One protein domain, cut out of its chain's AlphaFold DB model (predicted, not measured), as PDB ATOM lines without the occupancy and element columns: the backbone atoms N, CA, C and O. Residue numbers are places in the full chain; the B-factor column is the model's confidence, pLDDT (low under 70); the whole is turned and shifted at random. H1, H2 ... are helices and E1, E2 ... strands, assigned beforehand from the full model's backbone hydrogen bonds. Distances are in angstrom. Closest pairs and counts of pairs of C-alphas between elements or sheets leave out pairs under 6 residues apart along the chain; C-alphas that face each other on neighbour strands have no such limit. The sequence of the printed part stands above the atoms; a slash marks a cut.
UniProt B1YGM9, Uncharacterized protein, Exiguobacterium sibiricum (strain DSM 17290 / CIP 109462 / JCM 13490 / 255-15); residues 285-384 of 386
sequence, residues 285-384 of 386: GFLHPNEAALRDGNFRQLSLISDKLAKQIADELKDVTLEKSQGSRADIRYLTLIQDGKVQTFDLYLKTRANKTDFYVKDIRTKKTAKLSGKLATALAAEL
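AT A GLANCE: This is residues 285 to 384 of the 386 residues of an uncharacterized protein of Exiguobacterium sibiricum (strain DSM 17290 / CIP 109462 / JCM 13490 / 255-15) (UniProt B1YGM9). One strongly twisted sheet of six strands curls round the helix H3, and H2 packs on the same face beside the sheet's strands E1, E3 and E6. The long strands E3, E4 and E5 fold back on one another in hairpins, while the short helix H1 only grazes the sheet. The printed part has 100 residues, in the order E1 H1 E2 H2 E3 E4 E5 E6 H3; the sheet runs E2 - E1 - E3 - E4 - E5 - E6, with neighbours antiparallel throughout. The class is mixed, helices and strands. The whole is compact, with a radius of gyration of the C-alphas of 12.7 A and spans of 37 by 26 by 24 A.

IN THESE COORDINATES: E1, residues 285 to 288, begins at C-alpha 285 (43.335, 29.848, -25.979). H1 is residues 291 to 295 and E2 is residues 303 to 305. H2, residues 307 to 319, is 19.4 A long. E3, residues 328 to 339, is 28.4 A long and bends by 76 degrees at residue 331. E4, residues 342 to 353, is 34.3 A long and begins at C-alpha 342 (36.572, 39.701, -26.212). E5, residues 356 to 363, is 22.9 A long, and E6 is residues 369 to 371. H3, residues 374 to 384, is 15.3 A long and ends at C-alpha 384 (44.403, 17.366, -24.757).

HOW THE PARTS SIT: In the sheet, E2 and E6 are the edge strands. E2 pairs with E1 through N 287 and O 303, 2.8 A, and E1 with E3 through N 286 and O 336, 2.8 A. E3 to E6 form a meander, each strand the antiparallel neighbour of the one before, with N 337 and O 344 at 2.9 A, N 349 and O 360 at 2.9 A, and N 361 and O 370 at 2.8 A. E2, H2 and E3 make a split strand-helix-strand unit, two strands running the same way with E1 between them; its crossover is right-handed. H2 and H3 are on one face of the sheet, giving two layers. The closest C-alphas of E5 and H3 are those of Phe 359 and Ala 377, 5.4 A. H2 touches H3 with residues 309 to 313 alone, closest at the C-alphas of Ile 313 and Leu 376, 6.9 A. They run opposite ways at a steep tilt of 42 degrees. H1 only grazes the sheet, with residues 291 to 294, and is apart from H2 and H3. Every O i to N i+4 pair is within hydrogen-bond range in H1 and H3; in H2, 7 of 9 are.

THE WHOLE: The two C-alphas farthest apart are those of Asp 340 and Ala 354, 39.9 A. The printed part has no cut, and no link is long. The mean pLDDT of the printed part is 87.1, and no printed residue is under 70.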
ATOM      1  N   GLY A 285      44.281  30.958 -25.926       88.56
ATOM      2  CA  GLY A 285      43.335  29.848 -25.979       88.56
ATOM      3  C   GLY A 285      43.356  29.021 -24.702       88.56
ATOM      4  O   GLY A 285      44.406  28.547 -24.285       88.56
ATOM      5  N   PHE A 286      42.184  28.808 -24.112       89.56
ATOM      6  CA  PHE A 286      42.010  28.040 -22.883       89.56
ATOM      7  C   PHE A 286      41.100  26.845 -23.120       89.56
ATOM      8  O   PHE A 286      39.977  26.989 -23.611       89.56
ATOM      9  N   LEU A 287      41.568  25.680 -22.706       90.94
ATOM     10  CA  LEU A 287      40.810  24.449 -22.606       90.94
ATOM     11  C   LEU A 287      40.314  24.290 -21.169       90.94
ATOM     12  O   LEU A 287      41.088  24.443 -20.225       90.94
ATOM     13  N   HIS A 288      39.013  24.047 -20.986       90.62
ATOM     14  CA  HIS A 288      38.415  24.001 -19.648       90.62
ATOM     15  C   HIS A 288      37.130  23.162 -19.569       90.62
ATOM     16  O   HIS A 288      36.445  22.952 -20.575       90.62
ATOM     17  N   PRO A 289      36.762  22.672 -18.369       89.31
ATOM     18  CA  PRO A 289      35.566  21.852 -18.184       89.31
ATOM     19  C   PRO A 289      34.272  22.670 -18.057       89.31
ATOM     20  O   PRO A 289      33.187  22.140 -18.314       89.31
ATOM     21  N   ASN A 290      34.348  23.937 -17.627       88.62
ATOM     22  CA  ASN A 290      33.199  24.825 -17.423       88.62
ATOM     23  C   ASN A 290      33.608  26.307 -17.277       88.62
ATOM     24  O   ASN A 290      34.744  26.624 -16.937       88.62
ATOM     25  N   GLU A 291      32.648  27.221 -17.460       84.38
ATOM     26  CA  GLU A 291      32.887  28.674 -17.386       84.38
ATOM     27  C   GLU A 291      33.399  29.165 -16.021       84.38
ATOM     28  O   GLU A 291      34.121  30.160 -15.977       84.38
ATOM     29  N   ALA A 292      33.055  28.495 -14.913       86.75
ATOM     30  CA  ALA A 292      33.534  28.896 -13.590       86.75
ATOM     31  C   ALA A 292      35.044  28.657 -13.454       86.75
ATOM     32  O   ALA A 292      35.749  29.546 -12.990       86.75
ATOM     33  N   ALA A 293      35.552  27.525 -13.955       86.06
ATOM     34  CA  ALA A 293      36.986  27.230 -13.970       86.06
ATOM     35  C   ALA A 293      37.789  28.317 -14.702       86.06
ATOM     36  O   ALA A 293      38.829  28.748 -14.205       86.06
ATOM     37  N   LEU A 294      37.281  28.799 -15.845       85.25
ATOM     38  CA  LEU A 294      37.906  29.888 -16.598       85.25
ATOM     39  C   LEU A 294      37.818  31.227 -15.859       85.25
ATOM     40  O   LEU A 294      38.828  31.906 -15.712       85.25
ATOM     41  N   ARG A 295      36.625  31.608 -15.385       82.44
ATOM     42  CA  ARG A 295      36.396  32.886 -14.689       82.44
ATOM     43  C   ARG A 295      37.256  33.017 -13.432       82.44
ATOM     44  O   ARG A 295      37.839  34.072 -13.189       82.44
ATOM     45  N   ASP A 296      37.318  31.946 -12.651       82.25
ATOM     46  CA  ASP A 296      38.037  31.909 -11.381       82.25
ATOM     47  C   ASP A 296      39.552  31.698 -11.612       82.25
ATOM     48  O   ASP A 296      40.342  31.807 -10.679       82.25
ATOM     49  N   GLY A 297      39.973  31.430 -12.857       75.06
ATOM     50  CA  GLY A 297      41.369  31.218 -13.237       75.06
ATOM     51  C   GLY A 297      41.991  29.977 -12.596       75.06
ATOM     52  O   GLY A 297      43.172  29.975 -12.270       75.06
ATOM     53  N   ASN A 298      41.205  28.920 -12.380       80.94
ATOM     54  CA  ASN A 298      41.663  27.731 -11.668       80.94
ATOM     55  C   ASN A 298      42.659  26.918 -12.513       80.94
ATOM     56  O   ASN A 298      42.264  25.992 -13.218       80.94
ATOM     57  N   PHE A 299      43.953  27.214 -12.387       73.31
ATOM     58  CA  PHE A 299      45.038  26.573 -13.146       73.31
ATOM     59  C   PHE A 299      45.071  25.039 -13.072       73.31
ATOM     60  O   PHE A 299      45.642  24.405 -13.946       73.31
ATOM     61  N   ARG A 300      44.448  24.413 -12.063       80.19
ATOM     62  CA  ARG A 300      44.353  22.941 -11.981       80.19
ATOM     63  C   ARG A 300      43.327  22.340 -12.943       80.19
ATOM     64  O   ARG A 300      43.270  21.125 -13.087       80.19
ATOM     65  N   GLN A 301      42.456  23.169 -13.508       82.44
ATOM     66  CA  GLN A 301      41.355  22.777 -14.389       82.44
ATOM     67  C   GLN A 301      41.455  23.442 -15.766       82.44
ATOM     68  O   GLN A 301      40.543  23.289 -16.579       82.44
ATOM     69  N   LEU A 302      42.519  24.208 -16.007       84.31
ATOM     70  CA  LEU A 302      42.755  24.940 -17.241       84.31
ATOM     71  C   LEU A 302      44.000  24.389 -17.923       84.31
ATOM     72  O   LEU A 302      45.047  24.305 -17.289       84.31
ATOM     73  N   SER A 303      43.893  24.120 -19.220       85.25
ATOM     74  CA  SER A 303      45.060  23.924 -20.083       85.25
ATOM     75  C   SER A 303      45.160  25.109 -21.039       85.25
ATOM     76  O   SER A 303      44.165  25.529 -21.638       85.25
ATOM     77  N   LEU A 304      46.351  25.694 -21.146       84.88
ATOM     78  CA  LEU A 304      46.638  26.781 -22.078       84.88
ATOM     79  C   LEU A 304      47.166  26.172 -23.376       84.88
ATOM     80  O   LEU A 304      48.130  25.419 -23.331       84.88
ATOM     81  N   ILE A 305      46.576  26.533 -24.515       88.19
ATOM     82  CA  ILE A 305      47.156  26.199 -25.822       88.19
ATOM     83  C   ILE A 305      48.069  27.329 -26.291       88.19
ATOM     84  O   ILE A 305      47.835  28.494 -25.968       88.19
ATOM     85  N   SER A 306      49.072  27.009 -27.112       86.81
ATOM     86  CA  SER A 306      49.969  28.040 -27.655       86.81
ATOM     87  C   SER A 306      49.216  29.148 -28.411       86.81
ATOM     88  O   SER A 306      48.297  28.876 -29.192       86.81
ATOM     89  N   ASP A 307      49.655  30.404 -28.270       86.00
ATOM     90  CA  ASP A 307      49.014  31.561 -28.928       86.00
ATOM     91  C   ASP A 307      49.020  31.436 -30.457       86.00
ATOM     92  O   ASP A 307      48.098  31.866 -31.157       86.00
ATOM     93  N   LYS A 308      50.038  30.756 -31.004       89.94
ATOM     94  CA  LYS A 308      50.111  30.406 -32.427       89.94
ATOM     95  C   LYS A 308      48.962  29.487 -32.844       89.94
ATOM     96  O   LYS A 308      48.357  29.728 -33.891       89.94
ATOM     97  N   LEU A 309      48.662  28.452 -32.056       91.50
ATOM     98  CA  LEU A 309      47.555  27.535 -32.327       91.50
ATOM     99  C   LEU A 309      46.206  28.237 -32.140       91.50
ATOM    100  O   LEU A 309      45.348  28.160 -33.021       91.50
ATOM    101  N   ALA A 310      46.040  28.988 -31.051       91.00
ATOM    102  CA  ALA A 310      44.835  29.769 -30.781       91.00
ATOM    103  C   ALA A 310      44.520  30.754 -31.920       91.00
ATOM    104  O   ALA A 310      43.379  30.821 -32.391       91.00
ATOM    105  N   LYS A 311      45.537  31.457 -32.438       91.94
ATOM    106  CA  LYS A 311      45.409  32.335 -33.608       91.94
ATOM    107  C   LYS A 311      44.984  31.571 -34.863       91.94
ATOM    108  O   LYS A 311      44.063  32.009 -35.548       91.94
ATOM    109  N   GLN A 312      45.614  30.433 -35.156       93.25
ATOM    110  CA  GLN A 312      45.266  29.619 -36.326       93.25
ATOM    111  C   GLN A 312      43.819  29.116 -36.273       93.25
ATOM    112  O   GLN A 312      43.117  29.178 -37.282       93.25
ATOM    113  N   ILE A 313      43.352  28.680 -35.098       93.00
ATOM    114  CA  ILE A 313      41.955  28.283 -34.890       93.00
ATOM    115  C   ILE A 313      41.029  29.488 -35.099       93.00
ATOM    116  O   ILE A 313      40.042  29.385 -35.826       93.00
ATOM    117  N   ALA A 314      41.343  30.641 -34.501       91.69
ATOM    118  CA  ALA A 314      40.534  31.849 -34.652       91.69
ATOM    119  C   ALA A 314      40.396  32.285 -36.119       91.69
ATOM    120  O   ALA A 314      39.310  32.698 -36.532       91.69
ATOM    121  N   ASP A 315      41.478  32.207 -36.896       91.44
ATOM    122  CA  ASP A 315      41.490  32.579 -38.310       91.44
ATOM    123  C   ASP A 315      40.693  31.588 -39.166       91.44
ATOM    124  O   ASP A 315      39.860  32.019 -39.961       91.44
ATOM    125  N   GLU A 316      40.840  30.277 -38.947       91.81
ATOM    126  CA  GLU A 316      40.051  29.271 -39.670       91.81
ATOM    127  C   GLU A 316      38.543  29.440 -39.415       91.81
ATOM    128  O   GLU A 316      37.727  29.410 -40.338       91.81
ATOM    129  N   LEU A 317      38.154  29.704 -38.166       89.88
ATOM    130  CA  LEU A 317      36.747  29.831 -37.785       89.88
ATOM    131  C   LEU A 317      36.058  31.092 -38.321       89.88
ATOM    132  O   LEU A 317      34.831  31.204 -38.190       89.88
ATOM    133  N   LYS A 318      36.785  32.046 -38.916       86.69
ATOM    134  CA  LYS A 318      36.183  33.209 -39.592       86.69
ATOM    135  C   LYS A 318      35.482  32.800 -40.885       86.69
ATOM    136  O   LYS A 318      34.334  33.212 -41.064       86.69
ATOM    137  N   ASP A 319      36.108  31.922 -41.665       81.19
ATOM    138  CA  ASP A 319      35.724  31.615 -43.052       81.19
ATOM    139  C   ASP A 319      35.237  30.171 -43.258       81.19
ATOM    140  O   ASP A 319      34.965  29.737 -44.377       81.19
ATOM    141  N   VAL A 320      35.107  29.406 -42.175       81.75
ATOM    142  CA  VAL A 320      34.716  27.996 -42.235       81.75
ATOM    143  C   VAL A 320      33.262  27.778 -42.675       81.75
ATOM    144  O   VAL A 320      32.331  28.470 -42.245       81.75
ATOM    145  N   THR A 321      33.055  26.737 -43.478       83.25
ATOM    146  CA  THR A 321      31.724  26.224 -43.806       83.25
ATOM    147  C   THR A 321      31.064  25.648 -42.558       83.25
ATOM    148  O   THR A 321      31.606  24.770 -41.889       83.25
ATOM    149  N   LEU A 322      29.868  26.140 -42.245       89.06
ATOM    150  CA  LEU A 322      29.104  25.651 -41.104       89.06
ATOM    151  C   LEU A 322      28.541  24.258 -41.388       89.06
ATOM    152  O   LEU A 322      27.927  24.027 -42.428       89.06
ATOM    153  N   GLU A 323      28.666  23.357 -40.422       89.31
ATOM    154  CA  GLU A 323      28.116  22.007 -40.507       89.31
ATOM    155  C   GLU A 323      27.607  21.519 -39.151       89.31
ATOM    156  O   GLU A 323      27.847  22.147 -38.124       89.31
ATOM    157  N   LYS A 324      26.844  20.421 -39.122       86.62
ATOM    158  CA  LYS A 324      26.345  19.851 -37.861       86.62
ATOM    159  C   LYS A 324      27.483  19.161 -37.109       86.62
ATOM    160  O   LYS A 324      28.247  18.412 -37.711       86.62
ATOM    161  N   SER A 325      27.530  19.342 -35.788       84.75
ATOM    162  CA  SER A 325      28.435  18.583 -34.913       84.75
ATOM    163  C   SER A 325      28.179  17.091 -35.068       84.75
ATOM    164  O   SER A 325      27.023  16.659 -35.041       84.75
ATOM    165  N   GLN A 326      29.247  16.310 -35.175       85.88
ATOM    166  CA  GLN A 326      29.186  14.853 -35.183       85.88
ATOM    167  C   GLN A 326      30.071  14.287 -34.074       85.88
ATOM    168  O   GLN A 326      31.040  14.923 -33.672       85.88
ATOM    169  N   GLY A 327      29.760  13.066 -33.639       87.81
ATOM    170  CA  GLY A 327      30.511  12.382 -32.588       87.81
ATOM    171  C   GLY A 327      30.036  12.721 -31.172       87.81
ATOM    172  O   GLY A 327      28.949  13.276 -30.986       87.81
ATOM    173  N   SER A 328      30.828  12.328 -30.178       88.81
ATOM    174  CA  SER A 328      30.560  12.558 -28.757       88.81
ATOM    175  C   SER A 328      31.158  13.884 -28.298       88.81
ATOM    176  O   SER A 328      32.053  14.431 -28.936       88.81
ATOM    177  N   ARG A 329      30.656  14.427 -27.187       87.31
ATOM    178  CA  ARG A 329      31.327  15.558 -26.532       87.31
ATOM    179  C   ARG A 329      32.696  15.113 -26.020       87.31
ATOM    180  O   ARG A 329      32.817  13.977 -25.572       87.31
ATOM    181  N   ALA A 330      33.678  16.004 -26.106       84.62
ATOM    182  CA  ALA A 330      34.984  15.801 -25.486       84.62
ATOM    183  C   ALA A 330      34.884  15.895 -23.952       84.62
ATOM    184  O   ALA A 330      34.018  16.610 -23.436       84.62
ATOM    185  N   ASP A 331      35.793  15.218 -23.245       81.69
ATOM    186  CA  ASP A 331      35.893  15.274 -21.778       81.69
ATOM    187  C   ASP A 331      36.321  16.669 -21.304       81.69
ATOM    188  O   ASP A 331      35.702  17.262 -20.418       81.69
ATOM    189  N   ILE A 332      37.311  17.254 -21.984       81.19
ATOM    190  CA  ILE A 332      37.585  18.689 -21.918       81.19
ATOM    191  C   ILE A 332      36.554  19.388 -22.796       81.19
ATOM    192  O   ILE A 332      36.607  19.390 -24.025       81.19
ATOM    193  N   ARG A 333      35.547  19.933 -22.121       85.75
ATOM    194  CA  ARG A 333      34.285  20.309 -22.747       85.75
ATOM    195  C   ARG A 333      34.375  21.567 -23.603       85.75
ATOM    196  O   ARG A 333      33.636  21.670 -24.587       85.75
ATOM    197  N   TYR A 334      35.228  22.513 -23.226       93.69
ATOM    198  CA  TYR A 334      35.241  23.839 -23.820       93.69
ATOM    199  C   TYR A 334      36.620  24.268 -24.300       93.69
ATOM    200  O   TYR A 334      37.613  24.103 -23.601       93.69
ATOM    201  N   LEU A 335      36.634  24.929 -25.458       93.94
ATOM    202  CA  LEU A 335      37.718  25.804 -25.902       93.94
ATOM    203  C   LEU A 335      37.228  27.248 -25.813       93.94
ATOM    204  O   LEU A 335      36.169  27.572 -26.352       93.94
ATOM    205  N   THR A 336      37.974  28.130 -25.156       91.69
ATOM    206  CA  THR A 336      37.704  29.572 -25.142       91.69
ATOM    207  C   THR A 336      38.883  30.350 -25.684       91.69
ATOM    208  O   THR A 336      39.992  30.223 -25.185       91.69
ATOM    209  N   LEU A 337      38.617  31.174 -26.691       91.12
ATOM    210  CA  LEU A 337      39.580  32.106 -27.260       91.12
ATOM    211  C   LEU A 337      39.327  33.495 -26.681       91.12
ATOM    212  O   LEU A 337      38.173  33.940 -26.633       91.12
ATOM    213  N   ILE A 338      40.393  34.168 -26.256       85.69
ATOM    214  CA  ILE A 338      40.354  35.483 -25.618       85.69
ATOM    215  C   ILE A 338      41.323  36.417 -26.337       85.69
ATOM    216  O   ILE A 338      42.480  36.076 -26.555       85.69
ATOM    217  N   GLN A 339      40.842  37.601 -26.704       82.38
ATOM    218  CA  GLN A 339      41.664  38.676 -27.255       82.38
ATOM    219  C   GLN A 339      41.048  40.017 -26.870       82.38
ATOM    220  O   GLN A 339      39.887  40.273 -27.198       82.38
ATOM    221  N   ASP A 340      41.820  40.885 -26.213       77.06
ATOM    222  CA  ASP A 340      41.402  42.256 -25.876       77.06
ATOM    223  C   ASP A 340      40.042  42.303 -25.135       77.06
ATOM    224  O   ASP A 340      39.097  43.018 -25.494       77.06
ATOM    225  N   GLY A 341      39.896  41.399 -24.157       77.81
ATOM    226  CA  GLY A 341      38.682  41.182 -23.362       77.81
ATOM    227  C   GLY A 341      37.436  40.746 -24.152       77.81
ATOM    228  O   GLY A 341      36.330  40.674 -23.603       77.81
ATOM    229  N   LYS A 342      37.577  40.437 -25.445       85.06
ATOM    230  CA  LYS A 342      36.572  39.701 -26.212       85.06
ATOM    231  C   LYS A 342      36.806  38.213 -26.028       85.06
ATOM    232  O   LYS A 342      37.941  37.752 -26.036       85.06
ATOM    233  N   VAL A 343      35.715  37.469 -25.927       87.88
ATOM    234  CA  VAL A 343      35.724  36.029 -25.702       87.88
ATOM    235  C   VAL A 343      34.881  35.317 -26.751       87.88
ATOM    236  O   VAL A 343      33.877  35.843 -27.254       87.88
ATOM    237  N   GLN A 344      35.281  34.094 -27.072       90.56
ATOM    238  CA  GLN A 344      34.448  33.153 -27.800       90.56
ATOM    239  C   GLN A 344      34.672  31.748 -27.260       90.56
ATOM    240  O   GLN A 344      35.792  31.251 -27.277       90.56
ATOM    241  N   THR A 345      33.593  31.119 -26.805       92.31
ATOM    242  CA  THR A 345      33.627  29.786 -26.203       92.31
ATOM    243  C   THR A 345      32.918  28.782 -27.103       92.31
ATOM    244  O   THR A 345      31.844  29.055 -27.652       92.31
ATOM    245  N   PHE A 346      33.516  27.605 -27.236       93.75
ATOM    246  CA  PHE A 346      33.040  26.514 -28.068       93.75
ATOM    247  C   PHE A 346      32.881  25.244 -27.239       93.75
ATOM    248  O   PHE A 346      33.808  24.881 -26.526       93.75
ATOM    249  N   ASP A 347      31.750  24.548 -27.372       94.50
ATOM    250  CA  ASP A 347      31.655  23.136 -26.987       94.50
ATOM    251  C   ASP A 347      32.485  22.300 -27.979       94.50
ATOM    252  O   ASP A 347      32.321  22.446 -29.201       94.50
ATOM    253  N   LEU A 348      33.319  21.398 -27.466       93.38
ATOM    254  CA  LEU A 348      34.142  20.486 -28.260       93.38
ATOM    255  C   LEU A 348      33.445  19.134 -28.473       93.38
ATOM    256  O   LEU A 348      32.894  18.538 -27.543       93.38
ATOM    257  N   TYR A 349      33.483  18.637 -29.710       92.75
ATOM    258  CA  TYR A 349      32.988  17.311 -30.082       92.75
ATOM    259  C   TYR A 349      34.042  16.548 -30.882       92.75
ATOM    260  O   TYR A 349      34.684  17.103 -31.776       92.75
ATOM    261  N   LEU A 350      34.161  15.257 -30.584       90.44
ATOM    262  CA  LEU A 350      35.133  14.338 -31.155       90.44
ATOM    263  C   LEU A 350      34.414  13.248 -31.928       90.44
ATOM    264  O   LEU A 350      33.517  12.578 -31.411       90.44
ATOM    265  N   LYS A 351      34.849  13.018 -33.164       89.88
ATOM    266  CA  LYS A 351      34.446  11.842 -33.935       89.88
ATOM    267  C   LYS A 351      35.678  11.037 -34.309       89.88
ATOM    268  O   LYS A 351      36.372  11.363 -35.275       89.88
ATOM    269  N   THR A 352      35.906   9.957 -33.573       84.56
ATOM    270  CA  THR A 352      36.962   8.991 -33.869       84.56
ATOM    271  C   THR A 352      36.655   8.254 -35.172       84.56
ATOM    272  O   THR A 352      35.530   7.809 -35.417       84.56
ATOM    273  N   ARG A 353      37.659   8.136 -36.037       80.25
ATOM    274  CA  ARG A 353      37.671   7.290 -37.237       80.25
ATOM    275  C   ARG A 353      38.890   6.376 -37.171       80.25
ATOM    276  O   ARG A 353      39.822   6.665 -36.435       80.25
ATOM    277  N   ALA A 354      38.906   5.340 -38.011       76.81
ATOM    278  CA  ALA A 354      39.934   4.295 -38.011       76.81
ATOM    279  C   ALA A 354      41.384   4.805 -37.844       76.81
ATOM    280  O   ALA A 354      42.116   4.226 -37.058       76.81
ATOM    281  N   ASN A 355      41.767   5.912 -38.506       75.62
ATOM    282  CA  ASN A 355      43.134   6.463 -38.459       75.62
ATOM    283  C   ASN A 355      43.194   7.972 -38.130       75.62
ATOM    284  O   ASN A 355      44.207   8.615 -38.402       75.62
ATOM    285  N   LYS A 356      42.095   8.586 -37.668       81.06
ATOM    286  CA  LYS A 356      42.056  10.033 -37.370       81.06
ATOM    287  C   LYS A 356      40.892  10.417 -36.469       81.06
ATOM    288  O   LYS A 356      39.823   9.816 -36.559       81.06
ATOM    289  N   THR A 357      41.052  11.501 -35.722       83.12
ATOM    290  CA  THR A 357      39.975  12.126 -34.947       83.12
ATOM    291  C   THR A 357      39.550  13.421 -35.627       83.12
ATOM    292  O   THR A 357      40.372  14.297 -35.884       83.12
ATOM    293  N   ASP A 358      38.264  13.540 -35.963       89.06
ATOM    294  CA  ASP A 358      37.709  14.824 -36.390       89.06
ATOM    295  C   ASP A 358      37.320  15.646 -35.153       89.06
ATOM    296  O   ASP A 358      36.622  15.133 -34.274       89.06
ATOM    297  N   PHE A 359      37.687  16.929 -35.144       90.69
ATOM    298  CA  PHE A 359      37.265  17.895 -34.130       90.69
ATOM    299  C   PHE A 359      36.185  18.823 -34.671       90.69
ATOM    300  O   PHE A 359      36.377  19.477 -35.699       90.69
ATOM    301  N   TYR A 360      35.075  18.930 -33.947       92.56
ATOM    302  CA  TYR A 360      34.033  19.916 -34.208       92.56
ATOM    303  C   TYR A 360      33.952  20.890 -33.040       92.56
ATOM    304  O   TYR A 360      33.929  20.490 -31.877       92.56
ATOM    305  N   VAL A 361      33.843  22.172 -33.369       93.75
ATOM    306  CA  VAL A 361      33.661  23.258 -32.412       93.75
ATOM    307  C   VAL A 361      32.274  23.855 -32.598       93.75
ATOM    308  O   VAL A 361      31.866  24.208 -33.708       93.75
ATOM    309  N   LYS A 362      31.505  23.946 -31.515       93.75
ATOM    310  CA  LYS A 362      30.159  24.525 -31.519       93.75
ATOM    311  C   LYS A 362      30.133  25.777 -30.660       93.75
ATOM    312  O   LYS A 362      30.223  25.685 -29.443       93.75
ATOM    313  N   ASP A 363      29.948  26.936 -31.285       91.81
ATOM    314  CA  ASP A 363      29.844  28.217 -30.584       91.81
ATOM    315  C   ASP A 363      28.667  28.180 -29.597       91.81
ATOM    316  O   ASP A 363      27.514  27.948 -29.986       91.81
ATOM    317  N   ILE A 364      28.945  28.404 -28.310       90.00
ATOM    318  CA  ILE A 364      27.924  28.280 -27.261       90.00
ATOM    319  C   ILE A 364      26.837  29.354 -27.373       90.00
ATOM    320  O   ILE A 364      25.706  29.123 -26.940       90.00
ATOM    321  N   ARG A 365      27.146  30.505 -27.976       86.19
ATOM    322  CA  ARG A 365      26.248  31.652 -28.109       86.19
ATOM    323  C   ARG A 365      25.415  31.545 -29.376       86.19
ATOM    324  O   ARG A 365      24.195  31.641 -29.313       86.19
ATOM    325  N   THR A 366      26.049  31.349 -30.531       88.12
ATOM    326  CA  THR A 366      25.334  31.316 -31.818       88.12
ATOM    327  C   THR A 366      24.828  29.927 -32.186       88.12
ATOM    328  O   THR A 366      24.111  29.796 -33.173       88.12
ATOM    329  N   LYS A 367      25.239  28.886 -31.446       90.62
ATOM    330  CA  LYS A 367      24.957  27.461 -31.708       90.62
ATOM    331  C   LYS A 367      25.432  26.967 -33.078       90.62
ATOM    332  O   LYS A 367      25.088  25.855 -33.474       90.62
ATOM    333  N   LYS A 368      26.229  27.779 -33.781       91.06
ATOM    334  CA  LYS A 368      26.818  27.445 -35.077       91.06
ATOM    335  C   LYS A 368      27.982  26.499 -34.838       91.06
ATOM    336  O   LYS A 368      28.726  26.673 -33.875       91.06
ATOM    337  N   THR A 369      28.139  25.529 -35.721       92.62
ATOM    338  CA  THR A 369      29.181  24.517 -35.605       92.62
ATOM    339  C   THR A 369      30.046  24.507 -36.850       92.62
ATOM    340  O   THR A 369      29.567  24.777 -37.951       92.62
ATOM    341  N   ALA A 370      31.321  24.221 -36.642       92.75
ATOM    342  CA  ALA A 370      32.317  24.044 -37.675       92.75
ATOM    343  C   ALA A 370      33.214  22.865 -37.314       92.75
ATOM    344  O   ALA A 370      33.390  22.549 -36.135       92.75
ATOM    345  N   LYS A 371      33.792  22.234 -38.327       93.31
ATOM    346  CA  LYS A 371      34.847  21.246 -38.150       93.31
ATOM    347  C   LYS A 371      36.195  21.891 -38.388       93.31
ATOM    348  O   LYS A 371      36.359  22.602 -39.373       93.31
ATOM    349  N   LEU A 372      37.136  21.599 -37.500       91.50
ATOM    350  CA  LEU A 372      38.519  22.015 -37.663       91.50
ATOM    351  C   LEU A 372      39.194  21.189 -38.759       91.50
ATOM    352  O   LEU A 372      38.959  19.980 -38.901       91.50
ATOM    353  N   SER A 373      40.070  21.835 -39.519       89.75
ATOM    354  CA  SER A 373      40.946  21.181 -40.479       89.75
ATOM    355  C   SER A 373      41.765  20.091 -39.792       89.75
ATOM    356  O   SER A 373      42.087  20.176 -38.608       89.75
ATOM    357  N   GLY A 374      42.133  19.048 -40.542       87.38
ATOM    358  CA  GLY A 374      42.864  17.908 -39.974       87.38
ATOM    359  C   GLY A 374      44.145  18.326 -39.245       87.38
ATOM    360  O   GLY A 374      44.450  17.780 -38.195       87.38
ATOM    361  N   LYS A 375      44.843  19.352 -39.751       89.31
ATOM    362  CA  LYS A 375      46.055  19.891 -39.126       89.31
ATOM    363  C   LYS A 375      45.772  20.523 -37.759       89.31
ATOM    364  O   LYS A 375      46.487  20.221 -36.809       89.31
ATOM    365  N   LEU A 376      44.756  21.385 -37.658       90.69
ATOM    366  CA  LEU A 376      44.410  22.026 -36.385       90.69
ATOM    367  C   LEU A 376      43.769  21.043 -35.407       90.69
ATOM    368  O   LEU A 376      44.033  21.128 -34.216       90.69
ATOM    369  N   ALA A 377      42.987  20.085 -35.907       87.38
ATOM    370  CA  ALA A 377      42.425  19.007 -35.104       87.38
ATOM    371  C   ALA A 377      43.523  18.159 -34.443       87.38
ATOM    372  O   ALA A 377      43.441  17.903 -33.249       87.38
ATOM    373  N   THR A 378      44.565  17.767 -35.186       86.94
ATOM    374  CA  THR A 378      45.705  17.023 -34.622       86.94
ATOM    375  C   THR A 378      46.497  17.859 -33.622       86.94
ATOM    376  O   THR A 378      46.845  17.348 -32.564       86.94
ATOM    377  N   ALA A 379      46.759  19.133 -33.925       88.75
ATOM    378  CA  ALA A 379      47.468  20.013 -32.999       88.75
ATOM    379  C   ALA A 379      46.684  20.210 -31.692       88.75
ATOM    380  O   ALA A 379      47.257  20.091 -30.622       88.75
ATOM    381  N   LEU A 380      45.369  20.436 -31.774       87.00
ATOM    382  CA  LEU A 380      44.515  20.582 -30.596       87.00
ATOM    383  C   LEU A 380      44.365  19.272 -29.810       87.00
ATOM    384  O   LEU A 380      44.235  19.316 -28.596       87.00
ATOM    385  N   ALA A 381      44.371  18.119 -30.485       83.56
ATOM    386  CA  ALA A 381      44.343  16.816 -29.824       83.56
ATOM    387  C   ALA A 381      45.599  16.568 -28.982       83.56
ATOM    388  O   ALA A 381      45.476  16.052 -27.880       83.56
ATOM    389  N   ALA A 382      46.778  16.965 -29.473       83.56
ATOM    390  CA  ALA A 382      48.026  16.832 -28.721       83.56
ATOM    391  C   ALA A 382      47.974  17.611 -27.394       83.56
ATOM    392  O   ALA A 382      48.348  17.082 -26.361       83.56
ATOM    393  N   GLU A 383      47.390  18.813 -27.403       81.19
ATOM    394  CA  GLU A 383      47.193  19.646 -26.201       81.19
ATOM    395  C   GLU A 383      46.147  19.082 -25.213       81.19
ATOM    396  O   GLU A 383      45.941  19.647 -24.142       81.19
ATOM    397  N   LEU A 384      45.404  18.037 -25.598       72.56
ATOM    398  CA  LEU A 384      44.403  17.366 -24.757       72.56
ATOM    399  C   LEU A 384      44.921  16.052 -24.154       72.56
ATOM    400  O   LEU A 384      44.258  15.501 -23.275       72.56
TER     401      LEU A 384